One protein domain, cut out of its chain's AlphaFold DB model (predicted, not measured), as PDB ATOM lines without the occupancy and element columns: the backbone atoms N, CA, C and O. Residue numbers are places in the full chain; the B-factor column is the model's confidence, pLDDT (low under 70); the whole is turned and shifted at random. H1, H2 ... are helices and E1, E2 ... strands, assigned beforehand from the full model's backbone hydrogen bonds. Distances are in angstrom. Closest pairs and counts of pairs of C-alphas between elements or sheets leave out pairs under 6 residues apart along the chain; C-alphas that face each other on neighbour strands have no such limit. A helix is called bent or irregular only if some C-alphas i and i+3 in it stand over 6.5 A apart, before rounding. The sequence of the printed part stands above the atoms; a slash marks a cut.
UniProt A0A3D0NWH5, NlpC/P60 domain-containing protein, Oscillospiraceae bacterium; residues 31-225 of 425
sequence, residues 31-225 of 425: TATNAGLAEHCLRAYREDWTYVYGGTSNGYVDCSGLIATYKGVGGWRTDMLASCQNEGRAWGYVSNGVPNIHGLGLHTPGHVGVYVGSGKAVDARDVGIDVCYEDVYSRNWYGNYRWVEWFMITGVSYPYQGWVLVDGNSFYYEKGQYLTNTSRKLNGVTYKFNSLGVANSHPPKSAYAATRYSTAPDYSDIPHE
ATOM      1  N   THR A  31     158.786 135.133 119.243       79.25
ATOM      2  CA  THR A  31     158.168 136.459 119.426       79.25
ATOM      3  C   THR A  31     158.847 137.236 120.562       79.25
ATOM      4  O   THR A  31     159.111 136.688 121.632       79.25
ATOM      5  N   ALA A  32     159.196 138.507 120.329       89.31
ATOM      6  CA  ALA A  32     159.747 139.362 121.377       89.31
ATOM      7  C   ALA A  32     158.701 139.510 122.488       89.31
ATOM      8  O   ALA A  32     157.565 139.907 122.221       89.31
ATOM      9  N   THR A  33     159.054 139.153 123.721       92.31
ATOM     10  CA  THR A  33     158.125 139.174 124.855       92.31
ATOM     11  C   THR A  33     158.493 140.275 125.825       92.31
ATOM     12  O   THR A  33     159.646 140.684 125.944       92.31
ATOM     13  N   ASN A  34     157.495 140.736 126.560       93.69
ATOM     14  CA  ASN A  34     157.663 141.728 127.606       93.69
ATOM     15  C   ASN A  34     158.652 141.274 128.703       93.69
ATOM     16  O   ASN A  34     159.458 142.066 129.183       93.69
ATOM     17  N   ALA A  35     158.617 139.986 129.058       91.12
ATOM     18  CA  ALA A  35     159.515 139.366 130.022       91.12
ATOM     19  C   ALA A  35     160.951 139.327 129.498       91.12
ATOM     20  O   ALA A  35     161.875 139.722 130.199       91.12
ATOM     21  N   GLY A  36     161.132 138.920 128.238       94.94
ATOM     22  CA  GLY A  36     162.449 138.902 127.618       94.94
ATOM     23  C   GLY A  36     163.044 140.302 127.450       94.94
ATOM     24  O   GLY A  36     164.251 140.453 127.612       94.94
ATOM     25  N   LEU A  37     162.220 141.324 127.190       96.94
ATOM     26  CA  LEU A  37     162.674 142.715 127.177       96.94
ATOM     27  C   LEU A  37     163.098 143.182 128.578       96.94
ATOM     28  O   LEU A  37     164.157 143.785 128.723       96.94
ATOM     29  N   ALA A  38     162.310 142.884 129.614       96.75
ATOM     30  CA  ALA A  38     162.677 143.232 130.986       96.75
ATOM     31  C   ALA A  38     164.007 142.577 131.402       96.75
ATOM     32  O   ALA A  38     164.886 143.258 131.924       96.75
ATOM     33  N   GLU A  39     164.192 141.290 131.094       92.25
ATOM     34  CA  GLU A  39     165.452 140.563 131.314       92.25
ATOM     35  C   GLU A  39     166.618 141.164 130.530       92.25
ATOM     36  O   GLU A  39     167.726 141.293 131.047       92.25
ATOM     37  N   HIS A  40     166.375 141.569 129.283       96.50
ATOM     38  CA  HIS A  40     167.381 142.221 128.457       96.50
ATOM     39  C   HIS A  40     167.879 143.522 129.096       96.50
ATOM     40  O   HIS A  40     169.088 143.731 129.196       96.50
ATOM     41  N   CYS A  41     166.966 144.368 129.574       97.69
ATOM     42  CA  CYS A  41     167.324 145.614 130.246       97.69
ATOM     43  C   CYS A  41     168.022 145.359 131.592       97.69
ATOM     44  O   CYS A  41     169.048 145.974 131.873       97.69
ATOM     45  N   LEU A  42     167.531 144.415 132.401       93.31
ATOM     46  CA  LEU A  42     168.184 144.030 133.659       93.31
ATOM     47  C   LEU A  42     169.603 143.499 133.430       93.31
ATOM     48  O   LEU A  42     170.512 143.825 134.192       93.31
ATOM     49  N   ARG A  43     169.817 142.718 132.367       93.50
ATOM     50  CA  ARG A  43     171.149 142.271 131.957       93.50
ATOM     51  C   ARG A  43     172.034 143.447 131.550       93.50
ATOM     52  O   ARG A  43     173.161 143.509 132.016       93.50
ATOM     53  N   ALA A  44     171.532 144.379 130.739       93.12
ATOM     54  CA  ALA A  44     172.292 145.561 130.329       93.12
ATOM     55  C   ALA A  44     172.777 146.387 131.532       93.12
ATOM     56  O   ALA A  44     173.918 146.839 131.546       93.12
ATOM     57  N   TYR A  45     171.940 146.520 132.565       94.12
ATOM     58  CA  TYR A  45     172.336 147.131 133.833       94.12
ATOM     59  C   TYR A  45     173.416 146.315 134.565       94.12
ATOM     60  O   TYR A  45     174.420 146.868 134.990       94.12
ATOM     61  N   ARG A  46     173.246 144.991 134.689       89.44
ATOM     62  CA  ARG A  46     174.201 144.096 135.384       89.44
ATOM     63  C   ARG A  46     175.561 143.978 134.709       89.44
ATOM     64  O   ARG A  46     176.534 143.628 135.365       89.44
ATOM     65  N   GLU A  47     175.592 144.179 133.400       88.88
ATOM     66  CA  GLU A  47     176.793 144.123 132.570       88.88
ATOM     67  C   GLU A  47     177.410 145.514 132.345       88.88
ATOM     68  O   GLU A  47     178.296 145.642 131.501       88.88
ATOM     69  N   ASP A  48     176.943 146.544 133.062       87.25
ATOM     70  CA  ASP A  48     177.448 147.921 132.992       87.25
ATOM     71  C   ASP A  48     177.513 148.468 131.550       87.25
ATOM     72  O   ASP A  48     178.511 149.058 131.119       87.25
ATOM     73  N   TRP A  49     176.457 148.241 130.760       91.38
ATOM     74  CA  TRP A  49     176.413 148.708 129.372       91.38
ATOM     75  C   TRP A  49     176.542 150.231 129.297       91.38
ATOM     76  O   TRP A  49     175.866 150.966 130.014       91.38
ATOM     77  N   THR A  50     177.394 150.701 128.390       82.12
ATOM     78  CA  THR A  50     177.774 152.109 128.258       82.12
ATOM     79  C   THR A  50     176.766 152.891 127.419       82.12
ATOM     80  O   THR A  50     176.299 152.411 126.378       82.12
ATOM     81  N   TYR A  51     176.482 154.131 127.822       88.31
ATOM     82  CA  TYR A  51     175.694 155.045 127.007       88.31
ATOM     83  C   TYR A  51     176.514 155.573 125.824       88.31
ATOM     84  O   TYR A  51     177.568 156.190 125.993       88.31
ATOM     85  N   VAL A  52     175.993 155.403 124.610       76.94
ATOM     86  CA  VAL A  52     176.540 155.985 123.378       76.94
ATOM     87  C   VAL A  52     175.393 156.547 122.555       76.94
ATOM     88  O   VAL A  52     174.514 155.798 122.137       76.94
ATOM     89  N   TYR A  53     175.418 157.852 122.271       70.62
ATOM     90  CA  TYR A  53     174.404 158.497 121.432       70.62
ATOM     91  C   TYR A  53     174.302 157.806 120.060       70.62
ATOM     92  O   TYR A  53     175.290 157.714 119.331       70.62
ATOM     93  N   GLY A  54     173.111 157.315 119.709       75.25
ATOM     94  CA  GLY A  54     172.850 156.544 118.491       75.25
ATOM     95  C   GLY A  54     173.083 155.032 118.619       75.25
ATOM     96  O   GLY A  54     172.725 154.300 117.693       75.25
ATOM     97  N   GLY A  55     173.653 154.552 119.728       76.25
ATOM     98  CA  GLY A  55     174.063 153.160 119.924       76.25
ATOM     99  C   GLY A  55     172.895 152.172 119.963       76.25
ATOM    100  O   GLY A  55     171.857 152.455 120.556       76.25
ATOM    101  N   THR A  56     173.072 150.999 119.348       85.56
ATOM    102  CA  THR A  56     172.068 149.913 119.240       85.56
ATOM    103  C   THR A  56     172.676 148.514 119.365       85.56
ATOM    104  O   THR A  56     172.079 147.522 118.940       85.56
ATOM    105  N   SER A  57     173.873 148.408 119.928       82.81
ATOM    106  CA  SER A  57     174.612 147.149 120.043       82.81
ATOM    107  C   SER A  57     174.734 146.719 121.496       82.81
ATOM    108  O   SER A  57     174.818 147.566 122.383       82.81
ATOM    109  N   ASN A  58     174.831 145.411 121.744       85.00
ATOM    110  CA  ASN A  58     175.109 144.919 123.090       85.00
ATOM    111  C   ASN A  58     176.360 145.601 123.672       85.00
ATOM    112  O   ASN A  58     177.403 145.653 123.019       85.00
ATOM    113  N   GLY A  59     176.237 146.139 124.882       83.19
ATOM    114  CA  GLY A  59     177.293 146.880 125.576       83.19
ATOM    115  C   GLY A  59     177.343 148.385 125.284       83.19
ATOM    116  O   GLY A  59     177.927 149.109 126.082       83.19
ATOM    117  N   TYR A  60     176.728 148.870 124.194       86.62
ATOM    118  CA  TYR A  60     176.781 150.279 123.773       86.62
ATOM    119  C   TYR A  60     175.443 150.749 123.190       86.62
ATOM    120  O   TYR A  60     175.094 150.423 122.049       86.62
ATOM    121  N   VAL A  61     174.698 151.536 123.965       91.38
ATOM    122  CA  VAL A  61     173.300 151.885 123.665       91.38
ATOM    123  C   VAL A  61     172.986 153.349 123.973       91.38
ATOM    124  O   VAL A  61     173.563 153.917 124.887       91.38
ATOM    125  N   ASP A  62     172.040 153.961 123.262       86.31
ATOM    126  CA  ASP A  62     171.302 155.121 123.794       86.31
ATOM    127  C   ASP A  62     169.977 154.674 124.442       86.31
ATOM    128  O   ASP A  62     169.660 153.482 124.470       86.31
ATOM    129  N   CYS A  63     169.178 155.614 124.959       91.06
ATOM    130  CA  CYS A  63     167.920 155.315 125.651       91.06
ATOM    131  C   CYS A  63     166.945 154.475 124.803       91.06
ATOM    132  O   CYS A  63     166.449 153.440 125.248       91.06
ATOM    133  N   SER A  64     166.736 154.861 123.544       89.88
ATOM    134  CA  SER A  64     165.909 154.122 122.579       89.88
ATOM    135  C   SER A  64     166.613 152.865 122.045       89.88
ATOM    136  O   SER A  64     165.975 151.906 121.613       89.88
ATOM    137  N   GLY A  65     167.944 152.867 122.057       87.69
ATOM    138  CA  GLY A  65     168.821 151.797 121.608       87.69
ATOM    139  C   GLY A  65     168.833 150.604 122.544       87.69
ATOM    140  O   GLY A  65     168.874 149.474 122.069       87.69
ATOM    141  N   LEU A  66     168.695 150.844 123.850       96.94
ATOM    142  CA  LEU A  66     168.500 149.805 124.860       96.94
ATOM    143  C   LEU A  66     167.245 148.968 124.573       96.94
ATOM    144  O   LEU A  66     167.243 147.759 124.779       96.94
ATOM    145  N   ILE A  67     166.183 149.600 124.070       97.69
ATOM    146  CA  ILE A  67     164.948 148.916 123.673       97.69
ATOM    147  C   ILE A  67     165.137 148.240 122.308       97.69
ATOM    148  O   ILE A  67     164.848 147.055 122.159       97.69
ATOM    149  N   ALA A  68     165.667 148.966 121.321       89.31
ATOM    150  CA  ALA A  68     165.804 148.474 119.949       89.31
ATOM    151  C   ALA A  68     166.792 147.306 119.803       89.31
ATOM    152  O   ALA A  68     166.616 146.447 118.940       89.31
ATOM    153  N   THR A  69     167.822 147.235 120.647       91.56
ATOM    154  CA  THR A  69     168.800 146.139 120.614       91.56
ATOM    155  C   THR A  69     168.202 144.807 121.098       91.56
ATOM    156  O   THR A  69     168.683 143.726 120.747       91.56
ATOM    157  N   TYR A  70     167.055 144.843 121.788       93.88
ATOM    158  CA  TYR A  70     166.233 143.661 122.016       93.88
ATOM    159  C   TYR A  70     165.369 143.348 120.787       93.88
ATOM    160  O   TYR A  70     164.261 143.854 120.631       93.88
ATOM    161  N   LYS A  71     165.865 142.471 119.905       88.50
ATOM    162  CA  LYS A  71     165.107 141.929 118.755       88.50
ATOM    163  C   LYS A  71     164.510 142.990 117.804       88.50
ATOM    164  O   LYS A  71     163.560 142.690 117.088       88.50
ATOM    165  N   GLY A  72     165.045 144.213 117.779       82.75
ATOM    166  CA  GLY A  72     164.582 145.274 116.880       82.75
ATOM    167  C   GLY A  72     163.237 145.905 117.259       82.75
ATOM    168  O   GLY A  72     162.600 146.507 116.396       82.75
ATOM    169  N   VAL A  73     162.768 145.752 118.503       87.62
ATOM    170  CA  VAL A  73     161.464 146.290 118.935       87.62
ATOM    171  C   VAL A  73     161.492 147.808 119.171       87.62
ATOM    172  O   VAL A  73     162.541 148.446 119.176       87.62
ATOM    173  N   GLY A  74     160.320 148.403 119.391       77.31
ATOM    174  CA  GLY A  74     160.164 149.816 119.752       77.31
ATOM    175  C   GLY A  74     159.794 150.753 118.607       77.31
ATOM    176  O   GLY A  74     159.473 151.908 118.867       77.31
ATOM    177  N   GLY A  75     159.736 150.260 117.369       83.00
ATOM    178  CA  GLY A  75     159.256 151.042 116.232       83.00
ATOM    179  C   GLY A  75     160.192 152.204 115.892       83.00
ATOM    180  O   GLY A  75     161.404 152.024 115.764       83.00
ATOM    181  N   TRP A  76     159.635 153.405 115.728       74.12
ATOM    182  CA  TRP A  76     160.411 154.602 115.416       74.12
ATOM    183  C   TRP A  76     161.190 155.056 116.650       74.12
ATOM    184  O   TRP A  76     160.627 155.581 117.604       74.12
ATOM    185  N   ARG A  77     162.516 154.885 116.622       81.38
ATOM    186  CA  ARG A  77     163.395 155.144 117.776       81.38
ATOM    187  C   ARG A  77     163.344 156.576 118.315       81.38
ATOM    188  O   ARG A  77     163.571 156.778 119.500       81.38
ATOM    189  N   THR A  78     163.036 157.555 117.467       72.00
ATOM    190  CA  THR A  78     162.899 158.963 117.870       72.00
ATOM    191  C   THR A  78     161.536 159.291 118.479       72.00
ATOM    192  O   THR A  78     161.389 160.369 119.043       72.00
ATOM    193  N   ASP A  79     160.547 158.395 118.356       76.56
ATOM    194  CA  ASP A  79     159.194 158.575 118.893       76.56
ATOM    195  C   ASP A  79     158.490 157.217 119.128       76.56
ATOM    196  O   ASP A  79     157.575 156.785 118.412       76.56
ATOM    197  N   MET A  80     158.976 156.487 120.135       85.06
ATOM    198  CA  MET A  80     158.459 155.153 120.472       85.06
ATOM    199  C   MET A  80     157.040 155.208 121.064       85.06
ATOM    200  O   MET A  80     156.260 154.271 120.879       85.06
ATOM    201  N   LEU A  81     156.683 156.313 121.733       86.50
ATOM    202  CA  LEU A  81     155.329 156.534 122.244       86.50
ATOM    203  C   LEU A  81     154.339 156.725 121.088       86.50
ATOM    204  O   LEU A  81     153.310 156.051 121.069       86.50
ATOM    205  N   ALA A  82     154.660 157.555 120.089       75.75
ATOM    206  CA  ALA A  82     153.808 157.684 118.908       75.75
ATOM    207  C   ALA A  82     153.718 156.370 118.120       75.75
ATOM    208  O   ALA A  82     152.654 156.040 117.606       75.75
ATOM    209  N   SER A  83     154.795 155.578 118.061       79.75
ATOM    210  CA  SER A  83     154.761 154.242 117.438       79.75
ATOM    211  C   SER A  83     153.725 153.331 118.104       79.75
ATOM    212  O   SER A  83     152.888 152.741 117.422       79.75
ATOM    213  N   CYS A  84     153.712 153.297 119.441       84.06
ATOM    214  CA  CYS A  84     152.688 152.600 120.219       84.06
ATOM    215  C   CYS A  84     151.276 153.119 119.902       84.06
ATOM    216  O   CYS A  84     150.372 152.332 119.615       84.06
ATOM    217  N   GLN A  85     151.085 154.439 119.925       82.38
ATOM    218  CA  GLN A  85     149.785 155.076 119.684       82.38
ATOM    219  C   GLN A  85     149.248 154.794 118.274       82.38
ATOM    220  O   GLN A  85     148.073 154.463 118.115       82.38
ATOM    221  N   ASN A  86     150.111 154.850 117.259       77.31
ATOM    222  CA  ASN A  86     149.760 154.578 115.864       77.31
ATOM    223  C   ASN A  86     149.355 153.116 115.628       77.31
ATOM    224  O   ASN A  86     148.550 152.835 114.743       77.31
ATOM    225  N   GLU A  87     149.871 152.186 116.432       74.69
ATOM    226  CA  GLU A  87     149.454 150.779 116.427       74.69
ATOM    227  C   GLU A  87     148.207 150.506 117.281       74.69
ATOM    228  O   GLU A  87     147.782 149.355 117.400       74.69
ATOM    229  N   GLY A  88     147.625 151.533 117.907       75.19
ATOM    230  CA  GLY A  88     146.493 151.378 118.822       75.19
ATOM    231  C   GLY A  88     146.839 150.578 120.082       75.19
ATOM    232  O   GLY A  88     145.954 149.984 120.699       75.19
ATOM    233  N   ARG A  89     148.124 150.525 120.454       83.06
ATOM    234  CA  ARG A  89     148.605 149.815 121.643       83.06
ATOM    235  C   ARG A  89     148.387 150.645 122.902       83.06
ATOM    236  O   ARG A  89     148.417 151.872 122.867       83.06
ATOM    237  N   ALA A  90     148.213 149.953 124.028       86.94
ATOM    238  CA  ALA A  90     147.895 150.587 125.298       86.94
ATOM    239  C   ALA A  90     149.052 151.441 125.848       86.94
ATOM    240  O   ALA A  90     150.179 150.971 125.985       86.94
ATOM    241  N   TRP A  91     148.742 152.669 126.241       91.50
ATOM    242  CA  TRP A  91     149.591 153.610 126.969       91.50
ATOM    243  C   TRP A  91     148.791 154.410 128.010       91.50
ATOM    244  O   TRP A  91     147.563 154.485 127.967       91.50
ATOM    245  N   GLY A  92     149.471 155.054 128.950       84.69
ATOM    246  CA  GLY A  92     148.826 155.894 129.951       84.69
ATOM    247  C   GLY A  92     149.824 156.724 130.743       84.69
ATOM    248  O   GLY A  92     151.025 156.663 130.514       84.69
ATOM    249  N   TYR A  93     149.335 157.514 131.696       85.44
ATOM    250  CA  TYR A  93     150.197 158.359 132.522       85.44
ATOM    251  C   TYR A  93     150.735 157.606 133.735       85.44
ATOM    252  O   TYR A  93     149.969 157.008 134.491       85.44
ATOM    253  N   VAL A  94     152.034 157.737 134.000       83.94
ATOM    254  CA  VAL A  94     152.698 157.204 135.203       83.94
ATOM    255  C   VAL A  94     152.090 157.787 136.481       83.94
ATOM    256  O   VAL A  94     151.996 157.092 137.493       83.94
ATOM    257  N   SER A  95     151.591 159.031 136.438       79.94
ATOM    258  CA  SER A  95     150.892 159.650 137.575       79.94
ATOM    259  C   SER A  95     149.591 158.946 137.965       79.94
ATOM    260  O   SER A  95     149.127 159.136 139.085       79.94
ATOM    261  N   ASN A  96     149.005 158.145 137.071       78.94
ATOM    262  CA  ASN A  96     147.816 157.338 137.354       78.94
ATOM    263  C   ASN A  96     148.174 155.928 137.856       78.94
ATOM    264  O   ASN A  96     147.289 155.090 138.012       78.94
ATOM    265  N   GLY A  97     149.459 155.672 138.109       81.00
ATOM    266  CA  GLY A  97     149.990 154.343 138.372       81.00
ATOM    267  C   GLY A  97     150.469 153.671 137.088       81.00
ATOM    268  O   GLY A  97     149.875 153.824 136.019       81.00
ATOM    269  N   VAL A  98     151.565 152.924 137.202       85.62
ATOM    270  CA  VAL A  98     152.026 152.040 136.130       85.62
ATOM    271  C   VAL A  98     151.355 150.681 136.333       85.62
ATOM    272  O   VAL A  98     151.442 150.143 137.439       85.62
ATOM    273  N   PRO A  99     150.675 150.120 135.316       90.50
ATOM    274  CA  PRO A  99     150.093 148.790 135.400       90.50
ATOM    275  C   PRO A  99     151.129 147.743 135.801       90.50
ATOM    276  O   PRO A  99     152.312 147.856 135.472       90.50
ATOM    277  N   ASN A 100     150.678 146.680 136.460       93.19
ATOM    278  CA  ASN A 100     151.528 145.561 136.860       93.19
ATOM    279  C   ASN A 100     151.914 144.713 135.638       93.19
ATOM    280  O   ASN A 100     151.405 143.614 135.425       93.19
ATOM    281  N   ILE A 101     152.791 145.251 134.791       94.94
ATOM    282  CA  ILE A 101     153.182 144.672 133.509       94.94
ATOM    283  C   ILE A 101     154.675 144.919 133.297       94.94
ATOM    284  O   ILE A 101     155.101 146.051 133.115       94.94
ATOM    285  N   HIS A 102     155.482 143.861 133.302       97.12
ATOM    286  CA  HIS A 102     156.894 143.948 132.925       97.12
ATOM    287  C   HIS A 102     157.051 144.400 131.472       97.12
ATOM    288  O   HIS A 102     156.207 144.063 130.644       97.12
ATOM    289  N   GLY A 103     158.145 145.088 131.154       96.56
ATOM    290  CA  GLY A 103     158.525 145.431 129.786       96.56
ATOM    291  C   GLY A 103     157.679 146.540 129.158       96.56
ATOM    292  O   GLY A 103     157.605 146.610 127.934       96.56
ATOM    293  N   LEU A 104     156.992 147.368 129.952       97.56
ATOM    294  CA  LEU A 104     156.376 148.593 129.429       97.56
ATOM    295  C   LEU A 104     157.470 149.617 129.126       97.56
ATOM    296  O   LEU A 104     158.421 149.749 129.890       97.56
ATOM    297  N   GLY A 105     157.311 150.365 128.045       97.69
ATOM    298  CA  GLY A 105     158.090 151.567 127.810       97.69
ATOM    299  C   GLY A 105     157.693 152.643 128.808       97.69
ATOM    300  O   GLY A 105     156.532 152.733 129.204       97.69
ATOM    301  N   LEU A 106     158.659 153.447 129.220       96.44
ATOM    302  CA  LEU A 106     158.461 154.665 129.988       96.44
ATOM    303  C   LEU A 106     158.968 155.829 129.149       96.44
ATOM    304  O   LEU A 106     160.008 155.713 128.503       96.44
ATOM    305  N   HIS A 107     158.234 156.932 129.136       93.31
ATOM    306  CA  HIS A 107     158.551 158.105 128.337       93.31
ATOM    307  C   HIS A 107     158.510 159.370 129.188       93.31
ATOM    308  O   HIS A 107     157.710 159.524 130.110       93.31
ATOM    309  N   THR A 108     159.409 160.280 128.861       87.69
ATOM    310  CA  THR A 108     159.398 161.690 129.235       87.69
ATOM    311  C   THR A 108     160.009 162.444 128.056       87.69
ATOM    312  O   THR A 108     160.805 161.850 127.329       87.69
ATOM    313  N   PRO A 109     159.695 163.728 127.822       79.69
ATOM    314  CA  PRO A 109     160.227 164.434 126.661       79.69
ATOM    315  C   PRO A 109     161.750 164.276 126.497       79.69
ATOM    316  O   PRO A 109     162.528 164.644 127.379       79.69
ATOM    317  N   GLY A 110     162.154 163.706 125.357       76.94
ATOM    318  CA  GLY A 110     163.553 163.463 124.994       76.94
ATOM    319  C   GLY A 110     164.192 162.196 125.575       76.94
ATOM    320  O   GLY A 110     165.369 161.972 125.314       76.94
ATOM    321  N   HIS A 111     163.465 161.372 126.338       89.81
ATOM    322  CA  HIS A 111     164.027 160.180 126.978       89.81
ATOM    323  C   HIS A 111     163.037 159.019 127.084       89.81
ATOM    324  O   HIS A 111     161.839 159.211 127.307       89.81
ATOM    325  N   VAL A 112     163.555 157.797 126.980       94.25
ATOM    326  CA  VAL A 112     162.776 156.567 127.151       94.25
ATOM    327  C   VAL A 112     163.501 155.560 128.033       94.25
ATOM    328  O   VAL A 112     164.725 155.556 128.132       94.25
ATOM    329  N   GLY A 113     162.730 154.696 128.673       96.44
ATOM    330  CA  GLY A 113     163.219 153.599 129.496       96.44
ATOM    331  C   GLY A 113     162.237 152.442 129.495       96.44
ATOM    332  O   GLY A 113     161.245 152.449 128.766       96.44
ATOM    333  N   VAL A 114     162.503 151.444 130.326       98.38
ATOM    334  CA  VAL A 114     161.683 150.241 130.448       98.38
ATOM    335  C   VAL A 114     161.304 150.028 131.902       98.38
ATOM    336  O   VAL A 114     162.157 149.933 132.781       98.38
ATOM    337  N   TYR A 115     160.008 149.906 132.162       97.50
ATOM    338  CA  TYR A 115     159.492 149.418 133.429       97.50
ATOM    339  C   TYR A 115     159.732 147.910 133.525       97.50
ATOM    340  O   TYR A 115     159.140 147.118 132.787       97.50
ATOM    341  N   VAL A 116     160.584 147.498 134.457       96.19
ATOM    342  CA  VAL A 116     160.976 146.092 134.649       96.19
ATOM    343  C   VAL A 116     160.195 145.420 135.782       96.19
ATOM    344  O   VAL A 116     160.604 144.379 136.279       96.19
ATOM    345  N   GLY A 117     159.047 145.990 136.168       89.31
ATOM    346  CA  GLY A 117     158.180 145.472 137.228       89.31
ATOM    347  C   GLY A 117     158.559 145.963 138.626       89.31
ATOM    348  O   GLY A 117     159.569 146.635 138.817       89.31
ATOM    349  N   SER A 118     157.728 145.640 139.623       80.75
ATOM    350  CA  SER A 118     157.995 145.924 141.045       80.75
ATOM    351  C   SER A 118     158.330 147.389 141.374       80.75
ATOM    352  O   SER A 118     159.100 147.662 142.292       80.75
ATOM    353  N   GLY A 119     157.785 148.347 140.617       85.19
ATOM    354  CA  GLY A 119     158.082 149.772 140.797       85.19
ATOM    355  C   GLY A 119     159.456 150.221 140.280       85.19
ATOM    356  O   GLY A 119     159.855 151.342 140.583       85.19
ATOM    357  N   LYS A 120     160.166 149.397 139.499       91.25
ATOM    358  CA  LYS A 120     161.537 149.659 139.037       91.25
ATOM    359  C   LYS A 120     161.629 149.914 137.532       91.25
ATOM    360  O   LYS A 120     160.916 149.298 136.740       91.25
ATOM    361  N   ALA A 121     162.528 150.809 137.144       95.00
ATOM    362  CA  ALA A 121     162.824 151.171 135.764       95.00
ATOM    363  C   ALA A 121     164.297 150.913 135.433       95.00
ATOM    364  O   ALA A 121     165.155 151.042 136.304       95.00
ATOM    365  N   VAL A 122     164.564 150.588 134.168       96.44
ATOM    366  CA  VAL A 122     165.903 150.572 133.576       96.44
ATOM    367  C   VAL A 122     165.926 151.482 132.356       96.44
ATOM    368  O   VAL A 122     165.016 151.436 131.532       96.44
ATOM    369  N   ASP A 123     166.981 152.265 132.197       96.00
ATOM    370  CA  ASP A 123     167.204 153.103 131.023       96.00
ATOM    371  C   ASP A 123     168.699 153.350 130.805       96.00
ATOM    372  O   ASP A 123     169.485 153.310 131.748       96.00
ATOM    373  N   ALA A 124     169.093 153.624 129.563       92.31
ATOM    374  CA  ALA A 124     170.420 154.150 129.264       92.31
ATOM    375  C   ALA A 124     170.370 155.674 129.412       92.31
ATOM    376  O   ALA A 124     169.808 156.346 128.549       92.31
ATOM    377  N   ARG A 125     170.912 156.195 130.518       86.12
ATOM    378  CA  ARG A 125     170.591 157.527 131.046       86.12
ATOM    379  C   ARG A 125     171.224 158.661 130.252       86.12
ATOM    380  O   ARG A 125     170.506 159.505 129.728       86.12
ATOM    381  N   ASP A 126     172.551 158.706 130.225       80.88
ATOM    382  CA  ASP A 126     173.340 159.730 129.536       80.88
ATOM    383  C   ASP A 126     174.825 159.329 129.517       80.88
ATOM    384  O   ASP A 126     175.258 158.424 130.239       80.88
ATOM    385  N   VAL A 127     175.620 160.048 128.728       73.50
ATOM    386  CA  VAL A 127     177.076 159.934 128.676       73.50
ATOM    387  C   VAL A 127     177.668 160.108 130.077       73.50
ATOM    388  O   VAL A 127     177.502 161.144 130.721       73.50
ATOM    389  N   GLY A 128     178.413 159.099 130.536       70.56
ATOM    390  CA  GLY A 128     179.089 159.116 131.836       70.56
ATOM    391  C   GLY A 128     178.204 158.739 133.028       70.56
ATOM    392  O   GLY A 128     178.694 158.762 134.156       70.56
ATOM    393  N   ILE A 129     176.933 158.399 132.784       79.50
ATOM    394  CA  ILE A 129     176.024 157.785 133.765       79.50
ATOM    395  C   ILE A 129     175.649 156.358 133.340       79.50
ATOM    396  O   ILE A 129     175.474 155.503 134.201       79.50
ATOM    397  N   ASP A 130     175.589 156.097 132.031       90.12
ATOM    398  CA  ASP A 130     175.381 154.766 131.452       90.12
ATOM    399  C   ASP A 130     174.007 154.157 131.806       90.12
ATOM    400  O   ASP A 130     173.026 154.890 131.994       90.12
ATOM    401  N   VAL A 131     173.866 152.827 131.787       91.50
ATOM    402  CA  VAL A 131     172.594 152.163 132.114       91.50
ATOM    403  C   VAL A 131     172.309 152.223 133.618       91.50
ATOM    404  O   VAL A 131     173.125 151.829 134.445       91.50
ATOM    405  N   CYS A 132     171.111 152.682 133.975       92.31
ATOM    406  CA  CYS A 132     170.643 152.854 135.349       92.31
ATOM    407  C   CYS A 132     169.517 151.877 135.702       92.31
ATOM    408  O   CYS A 132     168.743 151.481 134.837       92.31
ATOM    409  N   TYR A 133     169.384 151.555 136.992       91.81
ATOM    410  CA  TYR A 133     168.255 150.821 137.572       91.81
ATOM    411  C   TYR A 133     167.759 151.546 138.824       91.81
ATOM    412  O   TYR A 133     168.483 151.652 139.815       91.81
ATOM    413  N   GLU A 134     166.531 152.061 138.794       89.94
ATOM    414  CA  GLU A 134     165.994 152.899 139.873       89.94
ATOM    415  C   GLU A 134     164.486 152.730 140.080       89.94
ATOM    416  O   GLU A 134     163.811 152.022 139.333       89.94
ATOM    417  N   ASP A 135     163.934 153.364 141.118       88.31
ATOM    418  CA  ASP A 135     162.483 153.405 141.306       88.31
ATOM    419  C   ASP A 135     161.830 154.317 140.268       88.31
ATOM    420  O   ASP A 135     162.209 155.481 140.133       88.31
ATOM    421  N   VAL A 136     160.759 153.838 139.631       85.75
ATOM    422  CA  VAL A 136     159.919 154.599 138.685       85.75
ATOM    423  C   VAL A 136     159.477 155.938 139.274       85.75
ATOM    424  O   VAL A 136     159.374 156.937 138.565       85.75
ATOM    425  N   TYR A 137     159.198 155.951 140.577       81.19
ATOM    426  CA  TYR A 137     158.702 157.120 141.299       81.19
ATOM    427  C   TYR A 137     159.798 157.883 142.046       81.19
ATOM    428  O   TYR A 137     159.507 158.928 142.637       81.19
ATOM    429  N   SER A 138     161.040 157.384 142.050       70.00
ATOM    430  CA  SER A 138     162.133 158.136 142.657       70.00
ATOM    431  C   SER A 138     162.373 159.427 141.885       70.00
ATOM    432  O   SER A 138     162.270 159.506 140.664       70.00
ATOM    433  N   ARG A 139     162.679 160.486 142.634       53.62
ATOM    434  CA  ARG A 139     163.377 161.642 142.079       53.62
ATOM    435  C   ARG A 139     164.850 161.266 142.059       53.62
ATOM    436  O   ARG A 139     165.444 161.264 143.133       53.62
ATOM    437  N   ASN A 140     165.440 161.013 140.894       45.34
ATOM    438  CA  ASN A 140     166.894 161.030 140.815       45.34
ATOM    439  C   ASN A 140     167.450 161.691 139.541       45.34
ATOM    440  O   ASN A 140     167.101 161.336 138.421       45.34
ATOM    441  N   TRP A 141     168.347 162.656 139.804       46.47
ATOM    442  CA  TRP A 141     169.229 163.447 138.926       46.47
ATOM    443  C   TRP A 141     168.667 164.687 138.169       46.47
ATOM    444  O   TRP A 141     167.598 164.669 137.568       46.47
ATOM    445  N   TYR A 142     169.395 165.818 138.272       40.78
ATOM    446  CA  TYR A 142     169.129 167.169 137.709       40.78
ATOM    447  C   TYR A 142     167.689 167.722 137.805       40.78
ATOM    448  O   TYR A 142     167.216 168.468 136.951       40.78
ATOM    449  N   GLY A 143     166.985 167.420 138.895       42.56
ATOM    450  CA  GLY A 143     165.855 168.227 139.364       42.56
ATOM    451  C   GLY A 143     164.546 168.173 138.568       42.56
ATOM    452  O   GLY A 143     163.582 168.728 139.085       42.56
ATOM    453  N   ASN A 144     164.448 167.518 137.399       52.66
ATOM    454  CA  ASN A 144     163.217 167.584 136.585       52.66
ATOM    455  C   ASN A 144     162.850 166.375 135.696       52.66
ATOM    456  O   ASN A 144     161.767 166.407 135.116       52.66
ATOM    457  N   TYR A 145     163.643 165.303 135.599       55.25
ATOM    458  CA  TYR A 145     163.232 164.133 134.804       55.25
ATOM    459  C   TYR A 145     162.371 163.176 135.637       55.25
ATOM    460  O   TYR A 145     162.811 162.621 136.639       55.25
ATOM    461  N   ARG A 146     161.105 163.023 135.243       77.69
ATOM    462  CA  ARG A 146     160.162 162.036 135.784       77.69
ATOM    463  C   ARG A 146     159.487 161.352 134.615       77.69
ATOM    464  O   ARG A 146     159.073 162.043 133.691       77.69
ATOM    465  N   TRP A 147     159.313 160.038 134.695       87.69
ATOM    466  CA  TRP A 147     158.484 159.324 133.732       87.69
ATOM    467  C   TRP A 147     157.072 159.926 133.719       87.69
ATOM    468  O   TRP A 147     156.445 160.093 134.769       87.69
ATOM    469  N   VAL A 148     156.607 160.308 132.534       86.88
ATOM    470  CA  VAL A 148     155.314 160.958 132.301       86.88
ATOM    471  C   VAL A 148     154.315 159.917 131.818       86.88
ATOM    472  O   VAL A 148     153.260 159.755 132.438       86.88
ATOM    473  N   GLU A 149     154.671 159.163 130.781       92.75
ATOM    474  CA  GLU A 149     153.849 158.105 130.207       92.75
ATOM    475  C   GLU A 149     154.496 156.731 130.366       92.75
ATOM    476  O   GLU A 149     155.717 156.580 130.360       92.75
ATOM    477  N   TRP A 150     153.654 155.714 130.490       96.50
ATOM    478  CA  TRP A 150     154.006 154.327 130.232       96.50
ATOM    479  C   TRP A 150     153.304 153.881 128.944       96.50
ATOM    480  O   TRP A 150     152.234 154.395 128.618       96.50
ATOM    481  N   PHE A 151     153.873 152.929 128.207       94.75
ATOM    482  CA  PHE A 151     153.295 152.444 126.950       94.75
ATOM    483  C   PHE A 151     153.701 151.008 126.607       94.75
ATOM    484  O   PHE A 151     154.749 150.519 127.024       94.75
ATOM    485  N   MET A 152     152.869 150.304 125.841       92.00
ATOM    486  CA  MET A 152     153.186 148.990 125.289       92.00
ATOM    487  C   MET A 152     154.057 149.139 124.045       92.00
ATOM    488  O   MET A 152     153.623 149.633 123.009       92.00
ATOM    489  N   ILE A 153     155.295 148.670 124.137       92.62
ATOM    490  CA  ILE A 153     156.316 148.847 123.108       92.62
ATOM    491  C   ILE A 153     155.909 148.105 121.826       92.62
ATOM    492  O   ILE A 153     155.562 146.918 121.845       92.62
ATOM    493  N   THR A 154     155.966 148.812 120.696       85.94
ATOM    494  CA  THR A 154     155.793 148.255 119.347       85.94
ATOM    495  C   THR A 154     156.651 147.005 119.154       85.94
ATOM    496  O   THR A 154     157.837 147.003 119.470       85.94
ATOM    497  N   GLY A 155     156.065 145.936 118.614       84.31
ATOM    498  CA  GLY A 155     156.776 144.676 118.364       84.31
ATOM    499  C   GLY A 155     156.964 143.774 119.591       84.31
ATOM    500  O   GLY A 155     157.432 142.650 119.435       84.31
ATOM    501  N   VAL A 156     156.549 144.201 120.791       90.94
ATOM    502  CA  VAL A 156     156.568 143.371 122.008       90.94
ATOM    503  C   VAL A 156     155.210 142.697 122.228       90.94
ATOM    504  O   VAL A 156     154.151 143.319 122.102       90.94
ATOM    505  N   SER A 157     155.242 141.408 122.565       89.44
ATOM    506  CA  SER A 157     154.081 140.607 122.966       89.44
ATOM    507  C   SER A 157     153.915 140.634 124.484       89.44
ATOM    508  O   SER A 157     154.868 140.338 125.213       89.44
ATOM    509  N   TYR A 158     152.704 140.933 124.963       90.38
ATOM    510  CA  TYR A 158     152.385 140.977 126.392       90.38
ATOM    511  C   TYR A 158     151.435 139.827 126.803       90.38
ATOM    512  O   TYR A 158     150.580 139.397 126.020       90.38
ATOM    513  N   PRO A 159     151.615 139.255 128.004       89.44
ATOM    514  CA  PRO A 159     150.807 138.158 128.522       89.44
ATOM    515  C   PRO A 159     149.430 138.678 128.934       89.44
ATOM    516  O   PRO A 159     149.326 139.640 129.688       89.44
ATOM    517  N   TYR A 160     148.370 138.011 128.489       86.19
ATOM    518  CA  TYR A 160     147.020 138.242 128.999       86.19
ATOM    519  C   TYR A 160     146.729 137.367 130.219       86.19
ATOM    520  O   TYR A 160     146.159 137.836 131.201       86.19
ATOM    521  N   GLN A 161     147.131 136.094 130.172       87.50
ATOM    522  CA  GLN A 161     146.911 135.157 131.270       87.50
ATOM    523  C   GLN A 161     147.986 134.070 131.306       87.50
ATOM    524  O   GLN A 161     148.271 133.458 130.278       87.50
ATOM    525  N   GLY A 162     148.549 133.786 132.482       91.62
ATOM    526  CA  GLY A 162     149.523 132.702 132.663       91.62
ATOM    527  C   GLY A 162     150.765 133.086 133.464       91.62
ATOM    528  O   GLY A 162     150.858 134.180 134.015       91.62
ATOM    529  N   TRP A 163     151.714 132.155 133.552       93.19
ATOM    530  CA  TRP A 163     152.938 132.316 134.332       93.19
ATOM    531  C   TRP A 163     154.065 132.961 133.530       93.19
ATOM    532  O   TRP A 163     154.379 132.560 132.411       93.19
ATOM    533  N   VAL A 164     154.740 133.923 134.143       93.25
ATOM    534  CA  VAL A 164     155.884 134.617 133.560       93.25
ATOM    535  C   VAL A 164     157.043 134.581 134.546       93.25
ATOM    536  O   VAL A 164     156.844 134.764 135.747       93.25
ATOM    537  N   LEU A 165     158.244 134.313 134.034       87.88
ATOM    538  CA  LEU A 165     159.488 134.350 134.794       87.88
ATOM    539  C   LEU A 165     160.233 135.639 134.431       87.88
ATOM    540  O   LEU A 165     160.498 135.866 133.253       87.88
ATOM    541  N   VAL A 166     160.533 136.464 135.432       90.69
ATOM    542  CA  VAL A 166     161.390 137.650 135.289       90.69
ATOM    543  C   VAL A 166     162.316 137.704 136.491       90.69
ATOM    544  O   VAL A 166     161.877 137.596 137.633       90.69
ATOM    545  N   ASP A 167     163.600 137.853 136.232       86.94
ATOM    546  CA  ASP A 167     164.678 137.909 137.197       86.94
ATOM    547  C   ASP A 167     164.694 136.735 138.187       86.94
ATOM    548  O   ASP A 167     164.800 136.897 139.401       86.94
ATOM    549  N   GLY A 168     164.454 135.528 137.670       85.69
ATOM    550  CA  GLY A 168     164.319 134.317 138.485       85.69
ATOM    551  C   GLY A 168     163.048 134.254 139.347       85.69
ATOM    552  O   GLY A 168     162.812 133.233 139.995       85.69
ATOM    553  N   ASN A 169     162.194 135.280 139.326       89.94
ATOM    554  CA  ASN A 169     160.952 135.361 140.091       89.94
ATOM    555  C   ASN A 169     159.730 135.006 139.235       89.94
ATOM    556  O   ASN A 169     159.660 135.327 138.048       89.94
ATOM    557  N   SER A 170     158.749 134.338 139.848       91.19
ATOM    558  CA  SER A 170     157.522 133.907 139.166       91.19
ATOM    559  C   SER A 170     156.365 134.862 139.416       91.19
ATOM    560  O   SER A 170     156.031 135.143 140.566       91.19
ATOM    561  N   PHE A 171     155.702 135.262 138.336       94.56
ATOM    562  CA  PHE A 171     154.531 136.133 138.334       94.56
ATOM    563  C   PHE A 171     153.383 135.435 137.611       94.56
ATOM    564  O   PHE A 171     153.607 134.750 136.612       94.56
ATOM    565  N   TYR A 172     152.152 135.616 138.085       94.81
ATOM    566  CA  TYR A 172     150.965 135.121 137.389       94.81
ATOM    567  C   TYR A 172     150.125 136.284 136.883       94.81
ATOM    568  O   TYR A 172     149.768 137.166 137.663       94.81
ATOM    569  N   TYR A 173     149.821 136.265 135.589       93.31
ATOM    570  CA  TYR A 173     149.007 137.256 134.904       93.31
ATOM    571  C   TYR A 173     147.539 136.831 134.853       93.31
ATOM    572  O   TYR A 173     147.229 135.696 134.486       93.31
ATOM    573  N   GLU A 174     146.651 137.775 135.157       88.75
ATOM    574  CA  GLU A 174     145.212 137.719 134.899       88.75
ATOM    575  C   GLU A 174     144.812 139.021 134.192       88.75
ATOM    576  O   GLU A 174     145.153 140.111 134.651       88.75
ATOM    577  N   LYS A 175     144.092 138.916 133.070       85.50
ATOM    578  CA  LYS A 175     143.595 140.073 132.303       85.50
ATOM    579  C   LYS A 175     144.671 141.117 131.965       85.50
ATOM    580  O   LYS A 175     144.457 142.321 132.077       85.50
ATOM    581  N   GLY A 176     145.857 140.655 131.583       89.31
ATOM    582  CA  GLY A 176     146.945 141.526 131.142       89.31
ATOM    583  C   GLY A 176     147.852 142.070 132.244       89.31
ATOM    584  O   GLY A 176     148.852 142.696 131.914       89.31
ATOM    585  N   GLN A 177     147.571 141.822 133.530       91.81
ATOM    586  CA  GLN A 177     148.388 142.312 134.650       91.81
ATOM    587  C   GLN A 177     148.780 141.192 135.612       91.81
ATOM    588  O   GLN A 177     148.000 140.267 135.841       91.81
ATOM    589  N   TYR A 178     149.973 141.275 136.208       93.75
ATOM    590  CA  TYR A 178     150.360 140.337 137.255       93.75
ATOM    591  C   TYR A 178     149.678 140.655 138.587       93.75
ATOM    592  O   TYR A 178     149.440 141.808 138.959       93.75
ATOM    593  N   LEU A 179     149.366 139.590 139.316       89.12
ATOM    594  CA  LEU A 179     148.712 139.656 140.613       89.12
ATOM    595  C   LEU A 179     149.646 140.188 141.697       89.12
ATOM    596  O   LEU A 179     150.819 139.841 141.731       89.12
ATOM    597  N   THR A 180     149.103 140.970 142.630       89.19
ATOM    598  CA  THR A 180     149.807 141.469 143.823       89.19
ATOM    599  C   THR A 180     148.907 141.342 145.048       89.19
ATOM    600  O   THR A 180     147.682 141.316 144.914       89.19
ATOM    601  N   ASN A 181     149.503 141.248 146.242       86.75
ATOM    602  CA  ASN A 181     148.802 141.250 147.538       86.75
ATOM    603  C   ASN A 181     147.589 140.306 147.600       86.75
ATOM    604  O   ASN A 181     146.535 140.642 148.143       86.75
ATOM    605  N   THR A 182     147.699 139.126 146.994       88.06
ATOM    606  CA  THR A 182     146.560 138.218 146.859       88.06
ATOM    607  C   THR A 182     146.998 136.764 146.882       88.06
ATOM    608  O   THR A 182     148.183 136.437 146.894       88.06
ATOM    609  N   SER A 183     146.025 135.864 146.919       88.12
ATOM    610  CA  SER A 183     146.248 134.432 146.754       88.12
ATOM    611  C   SER A 183     145.346 133.904 145.648       88.12
ATOM    612  O   SER A 183     144.216 134.373 145.477       88.12
ATOM    613  N   ARG A 184     145.833 132.922 144.893       92.62
ATOM    614  CA  ARG A 184     145.044 132.210 143.880       92.62
ATOM    615  C   ARG A 184     145.288 130.721 143.968       92.62
ATOM    616  O   ARG A 184     146.412 130.280 144.197       92.62
ATOM    617  N   LYS A 185     144.225 129.950 143.754       90.50
ATOM    618  CA  LYS A 185     144.317 128.507 143.552       90.50
ATOM    619  C   LYS A 185     144.429 128.248 142.054       90.50
ATOM    620  O   LYS A 185     143.465 128.450 141.326       90.50
ATOM    621  N   LEU A 186     145.607 127.827 141.609       88.50
ATOM    622  CA  LEU A 186     145.941 127.591 140.207       88.50
ATOM    623  C   LEU A 186     146.335 126.123 140.060       88.50
ATOM    624  O   LEU A 186     147.259 125.661 140.729       88.50
ATOM    625  N   ASN A 187     145.612 125.377 139.223       86.19
ATOM    626  CA  ASN A 187     145.824 123.937 139.020       86.19
ATOM    627  C   ASN A 187     145.903 123.144 140.341       86.19
ATOM    628  O   ASN A 187     146.772 122.299 140.529       86.19
ATOM    629  N   GLY A 188     145.020 123.460 141.293       84.50
ATOM    630  CA  GLY A 188     144.949 122.780 142.591       84.50
ATOM    631  C   GLY A 188     145.926 123.284 143.659       84.50
ATOM    632  O   GLY A 188     145.679 123.035 144.836       84.50
ATOM    633  N   VAL A 189     146.956 124.052 143.290       90.56
ATOM    634  CA  VAL A 189     147.957 124.609 144.214       90.56
ATOM    635  C   VAL A 189     147.604 126.051 144.571       90.56
ATOM    636  O   VAL A 189     147.264 126.853 143.702       90.56
ATOM    637  N   THR A 190     147.679 126.400 145.855       92.44
ATOM    638  CA  THR A 190     147.484 127.782 146.314       92.44
ATOM    639  C   THR A 190     148.806 128.536 146.297       92.44
ATOM    640  O   THR A 190     149.705 128.230 147.076       92.44
ATOM    641  N   TYR A 191     148.885 129.564 145.457       90.69
ATOM    642  CA  TYR A 191     150.003 130.501 145.400       90.69
ATOM    643  C   TYR A 191     149.627 131.803 146.105       90.69
ATOM    644  O   TYR A 191     148.496 132.285 145.977       90.69
ATOM    645  N   LYS A 192     150.584 132.374 146.838       86.88
ATOM    646  CA  LYS A 192     150.492 133.694 147.470       86.88
ATOM    647  C   LYS A 192     151.422 134.654 146.735       86.88
ATOM    648  O   LYS A 192     152.594 134.335 146.554       86.88
ATOM    649  N   PHE A 193     150.906 135.816 146.355       90.31
ATOM    650  CA  PHE A 193     151.644 136.870 145.662       90.31
ATOM    651  C   PHE A 193     151.865 138.038 146.618       90.31
ATOM    652  O   PHE A 193     150.907 138.546 147.210       90.31
ATOM    653  N   ASN A 194     153.121 138.446 146.788       79.88
ATOM    654  CA  ASN A 194     153.474 139.553 147.674       79.88
ATOM    655  C   ASN A 194     153.099 140.923 147.063       79.88
ATOM    656  O   ASN A 194     152.451 141.008 146.016       79.88
ATOM    657  N   SER A 195     153.498 142.011 147.721       84.44
ATOM    658  CA  SER A 195     153.230 143.381 147.265       84.44
ATOM    659  C   SER A 195     153.896 143.749 145.941       84.44
ATOM    660  O   SER A 195     153.420 144.655 145.264       84.44
ATOM    661  N   LEU A 196     154.948 143.029 145.554       81.50
ATOM    662  CA  LEU A 196     155.657 143.182 144.284       81.50
ATOM    663  C   LEU A 196     155.150 142.206 143.209       81.50
ATOM    664  O   LEU A 196     155.574 142.267 142.063       81.50
ATOM    665  N   GLY A 197     154.237 141.303 143.575       88.19
ATOM    666  CA  GLY A 197     153.646 140.301 142.692       88.19
ATOM    667  C   GLY A 197     154.445 139.012 142.538       88.19
ATOM    668  O   GLY A 197     154.054 138.135 141.769       88.19
ATOM    669  N   VAL A 198     155.527 138.860 143.301       89.31
ATOM    670  CA  VAL A 198     156.324 137.632 143.322       89.31
ATOM    671  C   VAL A 198     155.542 136.538 144.044       89.31
ATOM    672  O   VAL A 198     155.068 136.733 145.171       89.31
ATOM    673  N   ALA A 199     155.408 135.383 143.394       91.25
ATOM    674  CA  ALA A 199     154.823 134.189 143.987       91.25
ATOM    675  C   ALA A 199     155.752 133.574 145.043       91.25
ATOM    676  O   ALA A 199     156.970 133.533 144.880       91.25
ATOM    677  N   ASN A 200     155.170 133.015 146.101       91.38
ATOM    678  CA  ASN A 200     155.902 132.337 147.175       91.38
ATOM    679  C   ASN A 200     156.636 131.051 146.742       91.38
ATOM    680  O   ASN A 200     157.444 130.530 147.507       91.38
ATOM    681  N   SER A 201     156.325 130.511 145.566       88.62
ATOM    682  CA  SER A 201     156.958 129.319 144.998       88.62
ATOM    683  C   SER A 201     156.774 129.285 143.483       88.62
ATOM    684  O   SER A 201     155.746 129.742 142.974       88.62
ATOM    685  N   HIS A 202     157.729 128.695 142.765       88.31
ATOM    686  CA  HIS A 202     157.641 128.511 141.316       88.31
ATOM    687  C   HIS A 202     156.603 127.444 140.934       88.31
ATOM    688  O   HIS A 202     156.527 126.402 141.595       88.31
ATOM    689  N   PRO A 203     155.822 127.652 139.860       89.69
ATOM    690  CA  PRO A 203     155.030 126.590 139.249       89.69
ATOM    691  C   PRO A 203     155.932 125.557 138.537       89.69
ATOM    692  O   PRO A 203     157.121 125.805 138.308       89.69
ATOM    693  N   PRO A 204     155.381 124.407 138.104       87.19
ATOM    694  CA  PRO A 204     156.082 123.502 137.196       87.19
ATOM    695  C   PRO A 204     156.552 124.231 135.930       87.19
ATOM    696  O   PRO A 204     155.827 125.070 135.396       87.19
ATOM    697  N   LYS A 205     157.724 123.870 135.390       85.00
ATOM    698  CA  LYS A 205     158.304 124.527 134.197       85.00
ATOM    699  C   LYS A 205     157.353 124.569 132.990       85.00
ATOM    700  O   LYS A 205     157.370 125.531 132.230       85.00
ATOM    701  N   SER A 206     156.500 123.558 132.826       84.50
ATOM    702  CA  SER A 206     155.491 123.513 131.758       84.50
ATOM    703  C   SER A 206     154.447 124.633 131.854       84.50
ATOM    704  O   SER A 206     153.869 125.015 130.841       84.50
ATOM    705  N   ALA A 207     154.226 125.204 133.041       86.44
ATOM    706  CA  ALA A 207     153.231 126.247 133.257       86.44
ATOM    707  C   ALA A 207     153.589 127.579 132.575       86.44
ATOM    708  O   ALA A 207     152.682 128.313 132.194       86.44
ATOM    709  N   TYR A 208     154.879 127.879 132.381       84.25
ATOM    710  CA  TYR A 208     155.314 129.085 131.662       84.25
ATOM    711  C   TYR A 208     155.052 128.990 130.153       84.25
ATOM    712  O   TYR A 208     154.758 129.994 129.511       84.25
ATOM    713  N   ALA A 209     155.120 127.781 129.587       84.19
ATOM    714  CA  ALA A 209     154.817 127.547 128.174       84.19
ATOM    715  C   ALA A 209     153.315 127.685 127.862       84.19
ATOM    716  O   ALA A 209     152.946 127.943 126.722       84.19
ATOM    717  N   ALA A 210     152.453 127.546 128.874       83.75
ATOM    718  CA  ALA A 210     151.002 127.680 128.744       83.75
ATOM    719  C   ALA A 210     150.510 129.142 128.781       83.75
ATOM    720  O   ALA A 210     149.302 129.386 128.771       83.75
ATOM    721  N   THR A 211     151.415 130.120 128.862       86.19
ATOM    722  CA  THR A 211     151.046 131.533 128.962       86.19
ATOM    723  C   THR A 211     150.439 132.042 127.666       86.19
ATOM    724  O   THR A 211     151.044 131.996 126.597       86.19
ATOM    725  N   ARG A 212     149.223 132.573 127.780       86.31
ATOM    726  CA  ARG A 212     148.488 133.196 126.688       86.31
ATOM    727  C   ARG A 212     148.955 134.636 126.534       86.31
ATOM    728  O   ARG A 212     148.679 135.473 127.393       86.31
ATOM    729  N   TYR A 213     149.623 134.920 125.426       81.12
ATOM    730  CA  TYR A 213     149.928 136.280 124.989       81.12
ATOM    731  C   TYR A 213     148.766 136.813 124.148       81.12
ATOM    732  O   TYR A 213     148.191 136.075 123.349       81.12
ATOM    733  N   SER A 214     148.387 138.070 124.366       67.25
ATOM    734  CA  SER A 214     147.263 138.694 123.662       67.25
ATOM    735  C   SER A 214     147.730 139.410 122.395       67.25
ATOM    736  O   SER A 214     148.772 140.074 122.382       67.25
ATOM    737  N   THR A 215     146.905 139.327 121.348       53.66
ATOM    738  CA  THR A 215     146.858 140.308 120.260       53.66
ATOM    739  C   THR A 215     145.863 141.422 120.621       53.66
ATOM    740  O   THR A 215     145.042 141.265 121.527       53.66
ATOM    741  N   ALA A 216     145.956 142.563 119.935       50.00
ATOM    742  CA  ALA A 216     145.421 143.868 120.340       50.00
ATOM    743  C   ALA A 216     143.951 143.989 120.844       50.00
ATOM    744  O   ALA A 216     143.725 144.942 121.589       50.00
ATOM    745  N   PRO A 217     142.952 143.118 120.556       44.00
ATOM    746  CA  PRO A 217     141.609 143.315 121.131       44.00
ATOM    747  C   PRO A 217     141.449 142.947 122.621       44.00
ATOM    748  O   PRO A 217     140.499 143.414 123.245       44.00
ATOM    749  N   ASP A 218     142.354 142.165 123.222       52.38
ATOM    750  CA  ASP A 218     142.188 141.675 124.609       52.38
ATOM    751  C   ASP A 218     142.652 142.692 125.687       52.38
ATOM    752  O   ASP A 218     142.452 142.468 126.877       52.38
ATOM    753  N   TYR A 219     143.242 143.838 125.317       57.56
ATOM    754  CA  TYR A 219     143.755 144.833 126.279       57.56
ATOM    755  C   TYR A 219     142.732 145.886 126.732       57.56
ATOM    756  O   TYR A 219     143.117 146.877 127.347       57.56
ATOM    757  N   SER A 220     141.437 145.689 126.480       58.62
ATOM    758  CA  SER A 220     140.377 146.610 126.932       58.62
ATOM    759  C   SER A 220     140.318 146.775 128.459       58.62
ATOM    760  O   SER A 220     139.904 147.825 128.947       58.62
ATOM    761  N   ASP A 221     140.775 145.763 129.201       63.19
ATOM    762  CA  ASP A 221     140.893 145.781 130.663       63.19
ATOM    763  C   ASP A 221     142.148 146.533 131.162       63.19
ATOM    764  O   ASP A 221     142.275 146.807 132.360       63.19
ATOM    765  N   ILE A 222     143.089 146.876 130.273       63.69
ATOM    766  CA  ILE A 222     144.262 147.681 130.620       63.69
ATOM    767  C   ILE A 222     143.884 149.160 130.522       63.69
ATOM    768  O   ILE A 222     143.359 149.587 129.493       63.69
ATOM    769  N   PRO A 223     144.179 149.978 131.551       58.06
ATOM    770  CA  PRO A 223     143.942 151.415 131.483       58.06
ATOM    771  C   PRO A 223     144.671 152.017 130.276       58.06
ATOM    772  O   PRO A 223     145.888 152.049 130.274       58.06
ATOM    773  N   HIS A 224     143.963 152.485 129.249       59.88
ATOM    774  CA  HIS A 224     144.572 153.057 128.043       59.88
ATOM    775  C   HIS A 224     143.977 154.431 127.733       59.88
ATOM    776  O   HIS A 224     142.759 154.611 127.781       59.88
ATOM    777  N   GLU A 225     144.823 155.395 127.379       60.75
ATOM    778  CA  GLU A 225     144.383 156.698 126.883       60.75
ATOM    779  C   GLU A 225     144.087 156.643 125.371       60.75
ATOM    780  O   GLU A 225     144.934 156.310 124.550       60.75
TER     781      GLU A 225
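What this domain is: This is residues 31 to 225 of the 425 residues of the protein "NlpC/P60 domain-containing protein" of Oscillospiraceae bacterium (UniProt A0A3D0NWH5). Two unequal lobes lie along the longest axis: the larger is a strongly twisted six-stranded sheet with helices H1, H2 and H3 over one face, and the smaller holds the three-stranded sheet E8 E7 E11, the hairpin E9 and E10, and the short helix H4. H1 crosses the large sheet, and its residues 34 to 42 also come near E7 of the smaller lobe. The 195 printed residues run H1 H2 H3 E1 E2 E3 E4 E5 E6 E7 E8 E9 E10 H4 E11 H5; the class is mixed, helices and strands, with under half of the residues in named elements. The large sheet, E1 E6 E2 E3 E4 E5, is antiparallel throughout. The whole is compact, with a radius of gyration of the C-alphas of 16.1 A, and only just elongated, spanning 51 by 33 by 31 A.

Where its parts are: The large sheet has E1, residues 91 to 93; E6, 149 to 151; E2, 104 to 108; E3, 111 to 115; E4, 120 to 124, 13.9 A long; and E5, 131 to 135. H1, residues 34 to 46, runs 18.4 A from C-alpha 34 at (157.663, 141.728, 127.606). H2 is residues 63 to 68 and H3 80 to 86. E7, residues 158 to 166, bends by 128 degrees at residue 161; E8, 169 to 174, is 16.7 A long. E9 is 182 to 186, E10 189 to 193, H4 206 to 209 and E11 212 to 214. H5, residues 216 to 221, ends at C-alpha 221, (140.893, 145.781, 130.663), and is irregular: C-alphas 218 and 221 are 7.4 A apart.

How they stand to each other: E2 E3 E4 E5 form a meander, each strand the antiparallel neighbour of the one before; N 106 and O 113 of E2 and E3 are 2.8 A apart, within hydrogen-bond range. H1, H2 and H3 on one face make two layers, helices over a sheet. H1 runs across the strands at a height of 8.8 A over the sheet; the closest C-alphas of H1 and E5 are those of Tyr 45 and Val 131, 5.3 A. H1 and H2 touch at Cys 41 and Leu 66, their closest C-alphas, 6.9 A. E7 pairs with E11 over residues 158 to 161, N 160 to O 212 2.8 A, and with E8 over 162 to 166, N 164 to O 171 2.8 A. In the hairpin E9 and E10, N 186 and O 189 are 2.8 A apart. H5 only grazes the sheet E8 E7 E11. In H1 and H3 every O i to N i+4 pair is within hydrogen-bond range; H2 has 1 of 2, H5 0 of 2 and 0 of 3 O i to N i+3 pairs, and H4 is too short for an i+4 pair.

The domain as a whole: The C-alphas farthest apart, of Val 127 and Gly 188, are 51.1 A apart. The printed part has no cut. Long links join H1 to H2, H2 to H3, E5 to E6 and E10 to H4. Mean pLDDT of the printed part is 84.4; residues 139 to 145 and 214 to 225 are under 70.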